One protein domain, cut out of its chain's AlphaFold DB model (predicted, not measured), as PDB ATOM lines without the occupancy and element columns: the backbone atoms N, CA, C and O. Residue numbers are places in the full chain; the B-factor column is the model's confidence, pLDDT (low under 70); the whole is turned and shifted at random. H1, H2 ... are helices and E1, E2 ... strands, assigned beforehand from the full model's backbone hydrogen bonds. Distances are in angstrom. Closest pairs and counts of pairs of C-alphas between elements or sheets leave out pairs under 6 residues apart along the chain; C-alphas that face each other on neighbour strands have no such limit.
ATOM      1  N   SER A  99      94.802 126.945 113.418       92.44
ATOM      2  CA  SER A  99      94.443 127.377 112.059       92.44
ATOM      3  C   SER A  99      94.853 126.366 110.988       92.44
ATOM      4  O   SER A  99      94.127 126.212 110.013       92.44
ATOM      5  N   THR A 100      95.968 125.649 111.161       93.31
ATOM      6  CA  THR A 100      96.445 124.642 110.200       93.31
ATOM      7  C   THR A 100      95.528 123.421 110.193       93.31
ATOM      8  O   THR A 100      95.158 122.918 109.134       93.31
ATOM      9  N   ILE A 101      95.095 122.983 111.375       93.06
ATOM     10  CA  ILE A 101      94.148 121.869 111.533       93.06
ATOM     11  C   ILE A 101      92.807 122.240 110.906       93.06
ATOM     12  O   ILE A 101      92.220 121.465 110.149       93.06
ATOM     13  N   THR A 102      92.341 123.456 111.185       94.31
ATOM     14  CA  THR A 102      91.106 123.989 110.616       94.31
ATOM     15  C   THR A 102      91.196 124.143 109.099       94.31
ATOM     16  O   THR A 102      90.248 123.770 108.414       94.31
ATOM     17  N   HIS A 103      92.333 124.587 108.558       95.62
ATOM     18  CA  HIS A 103      92.569 124.656 107.112       95.62
ATOM     19  C   HIS A 103      92.459 123.278 106.448       95.62
ATOM     20  O   HIS A 103      91.686 123.121 105.505       95.62
ATOM     21  N   CYS A 104      93.129 122.256 106.994       96.19
ATOM     22  CA  CYS A 104      93.013 120.885 106.487       96.19
ATOM     23  C   CYS A 104      91.571 120.361 106.557       96.19
ATOM     24  O   CYS A 104      91.058 119.797 105.588       96.19
ATOM     25  N   PHE A 105      90.866 120.603 107.665       95.06
ATOM     26  CA  PHE A 105      89.463 120.213 107.798       95.06
ATOM     27  C   PHE A 105      88.557 120.890 106.757       95.06
ATOM     28  O   PHE A 105      87.720 120.227 106.135       95.06
ATOM     29  N   MET A 106      88.731 122.197 106.534       94.56
ATOM     30  CA  MET A 106      87.991 122.937 105.510       94.56
ATOM     31  C   MET A 106      88.307 122.413 104.108       94.56
ATOM     32  O   MET A 106      87.387 122.247 103.304       94.56
ATOM     33  N   TYR A 107      89.575 122.095 103.829       94.69
ATOM     34  CA  TYR A 107      89.994 121.511 102.560       94.69
ATOM     35  C   TYR A 107      89.294 120.170 102.312       94.69
ATOM     36  O   TYR A 107      88.617 120.022 101.293       94.69
ATOM     37  N   ILE A 108      89.354 119.231 103.266       93.81
ATOM     38  CA  ILE A 108      88.665 117.929 103.178       93.81
ATOM     39  C   ILE A 108      87.163 118.128 102.942       93.81
ATOM     40  O   ILE A 108      86.587 117.531 102.034       93.81
ATOM     41  N   SER A 109      86.536 119.025 103.706       91.81
ATOM     42  CA  SER A 109      85.103 119.321 103.595       91.81
ATOM     43  C   SER A 109      84.728 119.954 102.251       91.81
ATOM     44  O   SER A 109      83.612 119.782 101.763       91.81
ATOM     45  N   SER A 110      85.625 120.732 101.640       91.75
ATOM     46  CA  SER A 110      85.412 121.301 100.304       91.75
ATOM     47  C   SER A 110      85.479 120.228  99.214       91.75
ATOM     48  O   SER A 110      84.613 120.204  98.345       91.75
ATOM     49  N   GLN A 111      86.435 119.300  99.316       90.69
ATOM     50  CA  GLN A 111      86.597 118.189  98.379       90.69
ATOM     51  C   GLN A 111      85.411 117.228  98.457       90.69
ATOM     52  O   GLN A 111      84.805 116.915  97.438       90.69
ATOM     53  N   ALA A 112      85.007 116.843  99.670       88.50
ATOM     54  CA  ALA A 112      83.870 115.953  99.880       88.50
ATOM     55  C   ALA A 112      82.559 116.517  99.299       88.50
ATOM     56  O   ALA A 112      81.758 115.766  98.756       88.50
ATOM     57  N   ARG A 113      82.353 117.843  99.349       86.75
ATOM     58  CA  ARG A 113      81.169 118.505  98.764       86.75
ATOM     59  C   ARG A 113      81.144 118.505  97.235       86.75
ATOM     60  O   ARG A 113      80.071 118.643  96.659       86.75
ATOM     61  N   GLN A 114      82.303 118.407  96.592       86.62
ATOM     62  CA  GLN A 114      82.422 118.372  95.131       86.62
ATOM     63  C   GLN A 114      82.345 116.945  94.573       86.62
ATOM     64  O   GLN A 114      82.220 116.763  93.365       86.62
ATOM     65  N   MET A 115      82.434 115.936  95.442       83.06
ATOM     66  CA  MET A 115      82.418 114.526  95.074       83.06
ATOM     67  C   MET A 115      80.995 113.968  95.019       83.06
ATOM     68  O   MET A 115      80.085 114.430  95.708       83.06
ATOM     69  N   ASN A 116      80.811 112.923  94.209       81.94
ATOM     70  CA  ASN A 116      79.574 112.148  94.237       81.94
ATOM     71  C   ASN A 116      79.421 111.440  95.598       81.94
ATOM     72  O   ASN A 116      80.432 111.047  96.179       81.94
ATOM     73  N   PRO A 117      78.193 111.157  96.074       75.06
ATOM     74  CA  PRO A 117      77.972 110.467  97.354       75.06
ATOM     75  C   PRO A 117      78.644 109.088  97.483       75.06
ATOM     76  O   PRO A 117      78.809 108.589  98.592       75.06
ATOM     77  N   SER A 118      79.007 108.458  96.361       74.69
ATOM     78  CA  SER A 118      79.716 107.171  96.296       74.69
ATOM     79  C   SER A 118      81.246 107.290  96.325       74.69
ATOM     80  O   SER A 118      81.935 106.272  96.282       74.69
ATOM     81  N   GLN A 119      81.786 108.508  96.357       83.38
ATOM     82  CA  GLN A 119      83.218 108.789  96.386       83.38
ATOM     83  C   GLN A 119      83.626 109.347  97.749       83.38
ATOM     84  O   GLN A 119      82.867 110.056  98.406       83.38
ATOM     85  N   SER A 120      84.856 109.046  98.151       87.25
ATOM     86  CA  SER A 120      85.456 109.542  99.384       87.25
ATOM     87  C   SER A 120      86.790 110.221  99.102       87.25
ATOM     88  O   SER A 120      87.541 109.836  98.201       87.25
ATOM     89  N   VAL A 121      87.094 111.248  99.895       92.69
ATOM     90  CA  VAL A 121      88.406 111.900  99.869       92.69
ATOM     91  C   VAL A 121      89.439 110.884 100.349       92.69
ATOM     92  O   VAL A 121      89.258 110.275 101.402       92.69
ATOM     93  N   THR A 122      90.516 110.674  99.594       95.19
ATOM     94  CA  THR A 122      91.528 109.670  99.946       95.19
ATOM     95  C   THR A 122      92.683 110.279 100.727       95.19
ATOM     96  O   THR A 122      93.122 111.397 100.444       95.19
ATOM     97  N   VAL A 123      93.234 109.530 101.682       96.00
ATOM     98  CA  VAL A 123      94.435 109.937 102.430       96.00
ATOM     99  C   VAL A 123      95.618 110.175 101.490       96.00
ATOM    100  O   VAL A 123      96.365 111.136 101.683       96.00
ATOM    101  N   SER A 124      95.776 109.353 100.448       96.06
ATOM    102  CA  SER A 124      96.816 109.551  99.432       96.06
ATOM    103  C   SER A 124      96.742 110.917  98.745       96.06
ATOM    104  O   SER A 124      97.773 111.575  98.601       96.06
ATOM    105  N   SER A 125      95.539 111.382  98.387       94.81
ATOM    106  CA  SER A 125      95.336 112.690  97.748       94.81
ATOM    107  C   SER A 125      95.638 113.864  98.685       94.81
ATOM    108  O   SER A 125      96.190 114.880  98.264       94.81
ATOM    109  N   LEU A 126      95.324 113.717  99.977       95.44
ATOM    110  CA  LEU A 126      95.569 114.753 100.980       95.44
ATOM    111  C   LEU A 126      97.061 114.935 101.254       95.44
ATOM    112  O   LEU A 126      97.524 116.074 101.339       95.44
ATOM    113  N   LEU A 127      97.798 113.826 101.362       95.81
ATOM    114  CA  LEU A 127      99.236 113.830 101.634       95.81
ATOM    115  C   LEU A 127     100.068 114.232 100.408       95.81
ATOM    116  O   LEU A 127     101.071 114.933 100.554       95.81
ATOM    117  N   SER A 128      99.662 113.838  99.197       93.44
ATOM    118  CA  SER A 128     100.354 114.264  97.974       93.44
ATOM    119  C   SER A 128     100.235 115.773  97.747       93.44
ATOM    120  O   SER A 128     101.198 116.400  97.312       93.44
ATOM    121  N   ASN A 129      99.104 116.375  98.130       89.94
ATOM    122  CA  ASN A 129      98.856 117.812  98.030       89.94
ATOM    123  C   ASN A 129      99.030 118.567  99.366       89.94
ATOM    124  O   ASN A 129      98.384 119.594  99.571       89.94
ATOM    125  N   HIS A 130      99.875 118.073 100.283       85.19
ATOM    126  CA  HIS A 130     100.002 118.611 101.651       85.19
ATOM    127  C   HIS A 130     100.305 120.119 101.719       85.19
ATOM    128  O   HIS A 130      99.876 120.779 102.662       85.19
ATOM    129  N   VAL A 131     101.004 120.681 100.724       84.88
ATOM    130  CA  VAL A 131     101.319 122.122 100.662       84.88
ATOM    131  C   VAL A 131     100.049 122.968 100.545       84.88
ATOM    132  O   VAL A 131      99.914 123.969 101.238       84.88
ATOM    133  N   ASN A 132      99.097 122.550  99.705       86.69
ATOM    134  CA  ASN A 132      97.850 123.288  99.496       86.69
ATOM    135  C   ASN A 132      96.766 122.873 100.496       86.69
ATOM    136  O   ASN A 132      95.997 123.709 100.971       86.69
ATOM    137  N   SER A 133      96.697 121.580 100.823       88.12
ATOM    138  CA  SER A 133      95.703 121.045 101.753       88.12
ATOM    139  C   SER A 133      96.016 121.388 103.211       88.12
ATOM    140  O   SER A 133      95.112 121.391 104.039       88.12
ATOM    141  N   GLY A 134      97.282 121.655 103.550       91.56
ATOM    142  CA  GLY A 134      97.752 121.774 104.934       91.56
ATOM    143  C   GLY A 134      97.624 120.473 105.734       91.56
ATOM    144  O   GLY A 134      97.751 120.489 106.957       91.56
ATOM    145  N   CYS A 135      97.339 119.349 105.073       95.81
ATOM    146  CA  CYS A 135      97.110 118.067 105.720       95.81
ATOM    147  C   CYS A 135      98.410 117.267 105.830       95.81
ATOM    148  O   CYS A 135      99.007 116.876 104.829       95.81
ATOM    149  N   THR A 136      98.812 116.963 107.061       96.25
ATOM    150  CA  THR A 136      99.893 116.018 107.380       96.25
ATOM    151  C   THR A 136      99.319 114.739 107.992       96.25
ATOM    152  O   THR A 136      98.161 114.721 108.412       96.25
ATOM    153  N   SER A 137     100.120 113.670 108.089       96.56
ATOM    154  CA  SER A 137      99.711 112.417 108.749       96.56
ATOM    155  C   SER A 137      99.195 112.665 110.171       96.56
ATOM    156  O   SER A 137      98.134 112.158 110.531       96.56
ATOM    157  N   LEU A 138      99.901 113.498 110.948       95.56
ATOM    158  CA  LEU A 138      99.491 113.906 112.292       95.56
ATOM    159  C   LEU A 138      98.136 114.627 112.284       95.56
ATOM    160  O   LEU A 138      97.244 114.232 113.024       95.56
ATOM    161  N   ILE A 139      97.949 115.632 111.418       96.44
ATOM    162  CA  ILE A 139      96.694 116.403 111.356       96.44
ATOM    163  C   ILE A 139      95.519 115.519 110.931       96.44
ATOM    164  O   ILE A 139      94.451 115.601 111.532       96.44
ATOM    165  N   ILE A 140      95.703 114.646 109.935       96.50
ATOM    166  CA  ILE A 140      94.668 113.698 109.497       96.50
ATOM    167  C   ILE A 140      94.283 112.770 110.654       96.50
ATOM    168  O   ILE A 140      93.096 112.595 110.933       96.50
ATOM    169  N   ALA A 141      95.272 112.206 111.351       95.94
ATOM    170  CA  ALA A 141      95.033 111.338 112.495       95.94
ATOM    171  C   ALA A 141      94.308 112.068 113.635       95.94
ATOM    172  O   ALA A 141      93.400 111.503 114.236       95.94
ATOM    173  N   SER A 142      94.641 113.332 113.887       95.06
ATOM    174  CA  SER A 142      93.993 114.148 114.917       95.06
ATOM    175  C   SER A 142      92.572 114.542 114.565       95.06
ATOM    176  O   SER A 142      91.690 114.406 115.407       95.06
ATOM    177  N   LEU A 143      92.305 114.952 113.323       94.62
ATOM    178  CA  LEU A 143      90.939 115.201 112.858       94.62
ATOM    179  C   LEU A 143      90.076 113.937 112.972       94.62
ATOM    180  O   LEU A 143      88.911 114.021 113.365       94.62
ATOM    181  N   ALA A 144      90.647 112.774 112.651       94.38
ATOM    182  CA  ALA A 144      89.971 111.491 112.784       94.38
ATOM    183  C   ALA A 144      89.716 111.124 114.254       94.38
ATOM    184  O   ALA A 144      88.604 110.735 114.607       94.38
ATOM    185  N   PHE A 145      90.715 111.298 115.124       93.38
ATOM    186  CA  PHE A 145      90.604 111.064 116.565       93.38
ATOM    187  C   PHE A 145      89.544 111.952 117.222       93.38
ATOM    188  O   PHE A 145      88.690 111.458 117.950       93.38
ATOM    189  N   GLN A 146      89.539 113.241 116.875       91.50
ATOM    190  CA  GLN A 146      88.543 114.235 117.287       91.50
ATOM    191  C   GLN A 146      87.156 114.001 116.659       91.50
ATOM    192  O   GLN A 146      86.246 114.800 116.873       91.50
ATOM    193  N   ARG A 147      86.983 112.948 115.842       91.06
ATOM    194  CA  ARG A 147      85.747 112.624 115.113       91.06
ATOM    195  C   ARG A 147      85.251 113.750 114.191       91.06
ATOM    196  O   ARG A 147      84.084 113.774 113.816       91.06
ATOM    197  N   ARG A 148      86.133 114.669 113.786       91.00
ATOM    198  CA  ARG A 148      85.819 115.735 112.817       91.00
ATOM    199  C   ARG A 148      85.727 115.189 111.399       91.00
ATOM    200  O   ARG A 148      84.977 115.716 110.589       91.00
ATOM    201  N   ILE A 149      86.475 114.127 111.111       91.75
ATOM    202  CA  ILE A 149      86.348 113.328 109.890       91.75
ATOM    203  C   ILE A 149      86.139 111.864 110.272       91.75
ATOM    204  O   ILE A 149      86.654 111.410 111.296       91.75
ATOM    205  N   VAL A 150      85.407 111.113 109.451       91.12
ATOM    206  CA  VAL A 150      85.248 109.665 109.641       91.12
ATOM    207  C   VAL A 150      86.174 108.925 108.711       91.12
ATOM    208  O   VAL A 150      86.182 109.180 107.513       91.12
ATOM    209  N   MET A 151      86.923 107.974 109.256       92.88
ATOM    210  CA  MET A 151      87.842 107.168 108.468       92.88
ATOM    211  C   MET A 151      87.214 105.833 108.076       92.88
ATOM    212  O   MET A 151      86.693 105.090 108.913       92.88
ATOM    213  N   GLU A 152      87.329 105.495 106.798       92.06
ATOM    214  CA  GLU A 152      87.045 104.168 106.261       92.06
ATOM    215  C   GLU A 152      88.289 103.549 105.613       92.06
ATOM    216  O   GLU A 152      89.378 104.117 105.652       92.06
ATOM    217  N   GLY A 153      88.137 102.360 105.033       91.38
ATOM    218  CA  GLY A 153      89.221 101.693 104.321       91.38
ATOM    219  C   GLY A 153      90.110 100.814 105.199       91.38
ATOM    220  O   GLY A 153      89.904 100.638 106.403       91.38
ATOM    221  N   LYS A 154      91.099 100.202 104.546       93.00
ATOM    222  CA  LYS A 154      91.960  99.157 105.119       93.00
ATOM    223  C   LYS A 154      92.897  99.686 106.206       93.00
ATOM    224  O   LYS A 154      93.238  98.942 107.123       93.00
ATOM    225  N   TYR A 155      93.308 100.948 106.105       95.38
ATOM    226  CA  TYR A 155      94.340 101.538 106.955       95.38
ATOM    227  C   TYR A 155      93.785 102.481 108.032       95.38
ATOM    228  O   TYR A 155      94.512 103.296 108.584       95.38
ATOM    229  N   LYS A 156      92.496 102.362 108.380       94.06
ATOM    230  CA  LYS A 156      91.806 103.256 109.327       94.06
ATOM    231  C   LYS A 156      92.111 103.024 110.813       94.06
ATOM    232  O   LYS A 156      91.452 103.612 111.661       94.06
ATOM    233  N   CYS A 157      93.055 102.145 111.159       94.12
ATOM    234  CA  CYS A 157      93.236 101.693 112.544       94.12
ATOM    235  C   CYS A 157      93.690 102.796 113.515       94.12
ATOM    236  O   CYS A 157      93.634 102.583 114.716       94.12
ATOM    237  N   PHE A 158      94.106 103.962 113.024       94.38
ATOM    238  CA  PHE A 158      94.448 105.130 113.840       94.38
ATOM    239  C   PHE A 158      93.228 105.969 114.267       94.38
ATOM    240  O   PHE A 158      93.395 106.970 114.949       94.38
ATOM    241  N   ALA A 159      92.012 105.605 113.854       93.75
ATOM    242  CA  ALA A 159      90.804 106.382 114.110       93.75
ATOM    243  C   ALA A 159      89.786 105.610 114.969       93.75
ATOM    244  O   ALA A 159      89.744 104.376 114.913       93.75
ATOM    245  N   PRO A 160      88.920 106.323 115.711       92.25
ATOM    246  CA  PRO A 160      87.749 105.740 116.346       92.25
ATOM    247  C   PRO A 160      86.849 104.982 115.360       92.25
ATOM    248  O   PRO A 160      86.813 105.316 114.169       92.25
ATOM    249  N   PRO A 161      86.059 104.003 115.837       87.75
ATOM    250  CA  PRO A 161      85.048 103.353 115.018       87.75
ATOM    251  C   PRO A 161      84.096 104.371 114.384       87.75
ATOM    252  O   PRO A 161      83.602 105.290 115.048       87.75
ATOM    253  N   ALA A 162      83.837 104.176 113.092       82.25
ATOM    254  CA  ALA A 162      82.911 104.999 112.336       82.25
ATOM    255  C   ALA A 162      81.497 104.910 112.922       82.25
ATOM    256  O   ALA A 162      81.003 103.821 113.213       82.25
ATOM    257  N   VAL A 163      80.840 106.061 113.038       74.94
ATOM    258  CA  VAL A 163      79.403 106.144 113.307       74.94
ATOM    259  C   VAL A 163      78.694 106.174 111.954       74.94
ATOM    260  O   VAL A 163      79.174 106.814 111.017       74.94
ATOM    261  N   ALA A 164      77.597 105.428 111.811       62.81
ATOM    262  CA  ALA A 164      76.830 105.407 110.570       62.81
ATOM    263  C   ALA A 164      76.351 106.829 110.199       62.81
ATOM    264  O   ALA A 164      76.011 107.609 111.086       62.81
ATOM    265  N   HIS A 165      76.286 107.125 108.892       61.34
ATOM    266  CA  HIS A 165      75.724 108.352 108.285       61.34
ATOM    267  C   HIS A 165      76.622 109.597 108.161       61.34
ATOM    268  O   HIS A 165      76.105 110.672 107.859       61.34
ATOM    269  N   TRP A 166      77.940 109.505 108.343       67.25
ATOM    270  CA  TRP A 166      78.847 110.652 108.140       67.25
ATOM    271  C   TRP A 166      79.651 110.526 106.840       67.25
ATOM    272  O   TRP A 166      79.884 109.423 106.358       67.25
ATOM    273  N   SER A 167      80.079 111.657 106.267       67.50
ATOM    274  CA  SER A 167      80.952 111.676 105.085       67.50
ATOM    275  C   SER A 167      82.298 111.017 105.397       67.50
ATOM    276  O   SER A 167      82.979 111.397 106.352       67.50
ATOM    277  N   TYR A 168      82.671 110.029 104.583       81.19
ATOM    278  CA  TYR A 168      83.854 109.206 104.805       81.19
ATOM    279  C   TYR A 168      85.092 109.765 104.091       81.19
ATOM    280  O   TYR A 168      85.035 110.209 102.943       81.19
ATOM    281  N   THR A 169      86.229 109.678 104.772       90.75
ATOM    282  CA  THR A 169      87.577 109.816 104.217       90.75
ATOM    283  C   THR A 169      88.189 108.418 104.146       90.75
ATOM    284  O   THR A 169      88.266 107.710 105.153       90.75
ATOM    285  N   ASN A 170      88.643 107.995 102.970       94.06
ATOM    286  CA  ASN A 170      89.194 106.659 102.771       94.06
ATOM    287  C   ASN A 170      90.690 106.619 103.101       94.06
ATOM    288  O   ASN A 170      91.509 107.260 102.437       94.06
ATOM    289  N   ALA A 171      91.053 105.826 104.111       95.88
ATOM    290  CA  ALA A 171      92.431 105.444 104.401       95.88
ATOM    291  C   ALA A 171      92.888 104.362 103.408       95.88
ATOM    292  O   ALA A 171      92.987 103.172 103.735       95.88
ATOM    293  N   ASP A 172      93.134 104.797 102.172       96.00
ATOM    294  CA  ASP A 172      93.556 103.983 101.031       96.00
ATOM    295  C   ASP A 172      95.040 103.589 101.086       96.00
ATOM    296  O   ASP A 172      95.439 102.567 100.525       96.00
ATOM    297  N   GLN A 173      95.839 104.345 101.838       95.81
ATOM    298  CA  GLN A 173      97.232 104.042 102.148       95.81
ATOM    299  C   GLN A 173      97.512 104.130 103.660       95.81
ATOM    300  O   GLN A 173      96.828 104.876 104.367       95.81
ATOM    301  N   PRO A 174      98.523 103.402 104.172       95.88
ATOM    302  CA  PRO A 174      98.931 103.518 105.564       95.88
ATOM    303  C   PRO A 174      99.613 104.854 105.834       95.88
ATOM    304  O   PRO A 174     100.440 105.316 105.041       95.88
ATOM    305  N   LEU A 175      99.335 105.423 107.002       96.62
ATOM    306  CA  LEU A 175     100.173 106.474 107.565       96.62
ATOM    307  C   LEU A 175     101.461 105.859 108.120       96.62
ATOM    308  O   LEU A 175     101.495 104.682 108.486       96.62
TER     309      LEU A 175
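What this domain is: This is residues 99 to 175 of the 308 residues of an uncharacterized protein of Blumeria graminis f. sp. hordei (UniProt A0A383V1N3). A small body of helices has the longest one, H1, along one side and H4 set about perpendicular to it near its beginning, with the short H2 and H3 at one end and a tiny pair of parallel strands, E1 and E2, near the middle. Residues 121 to 122 pair with E2 as a short extra strand, and the long link between E1 and E2 loops outward. The printed part has 77 residues, in the order H1 H2 H3 H4 E1 E2, and is mostly helix. It is compact, with a radius of gyration of the C-alphas of 11.1 A and spans of 30 by 26 by 21 A.

How they stand to each other: H1, residues 99 to 114, is close to but not clearly touching H2, residues 123 to 128; the C-alphas of Ile 108 and Leu 126 are closest at 7.9 A. H1 touches H3, residues 130 to 133, with residues 103 to 108 alone, closest at the C-alphas of Cys 104 and Ser 133, 5.4 A. H1 touches H4, residues 137 to 145, with residues 101 to 105 alone, about perpendicular at 75 degrees; the closest C-alphas, of Ile 101 and Ile 139, are 6.0 A apart. E1, residues 150 to 152, and E2, residues 168 to 170, are parallel neighbours, with N 169 and O 150 within hydrogen-bond range at 2.8 A. In H1, H2 and H4 every O i to N i+4 pair is within range; H3 is too short for one.

Where its parts are: H1 begins at C-alpha 99, (94.443, 127.377, 112.059), and is 22.6 A long; H2 is 8.6 A, H3 4.9 A, H4 12.1 A, E1 6.7 A. E2, 6.3 A long, ends at C-alpha 170, (89.194, 106.659, 102.771).

The domain as a whole: The C-alphas of Val 131 and Ala 164, the two farthest apart, are 31.3 A apart. The printed part has no cut. The link from E1 to E2 is long. Residues 164 to 167 have pLDDT under 70.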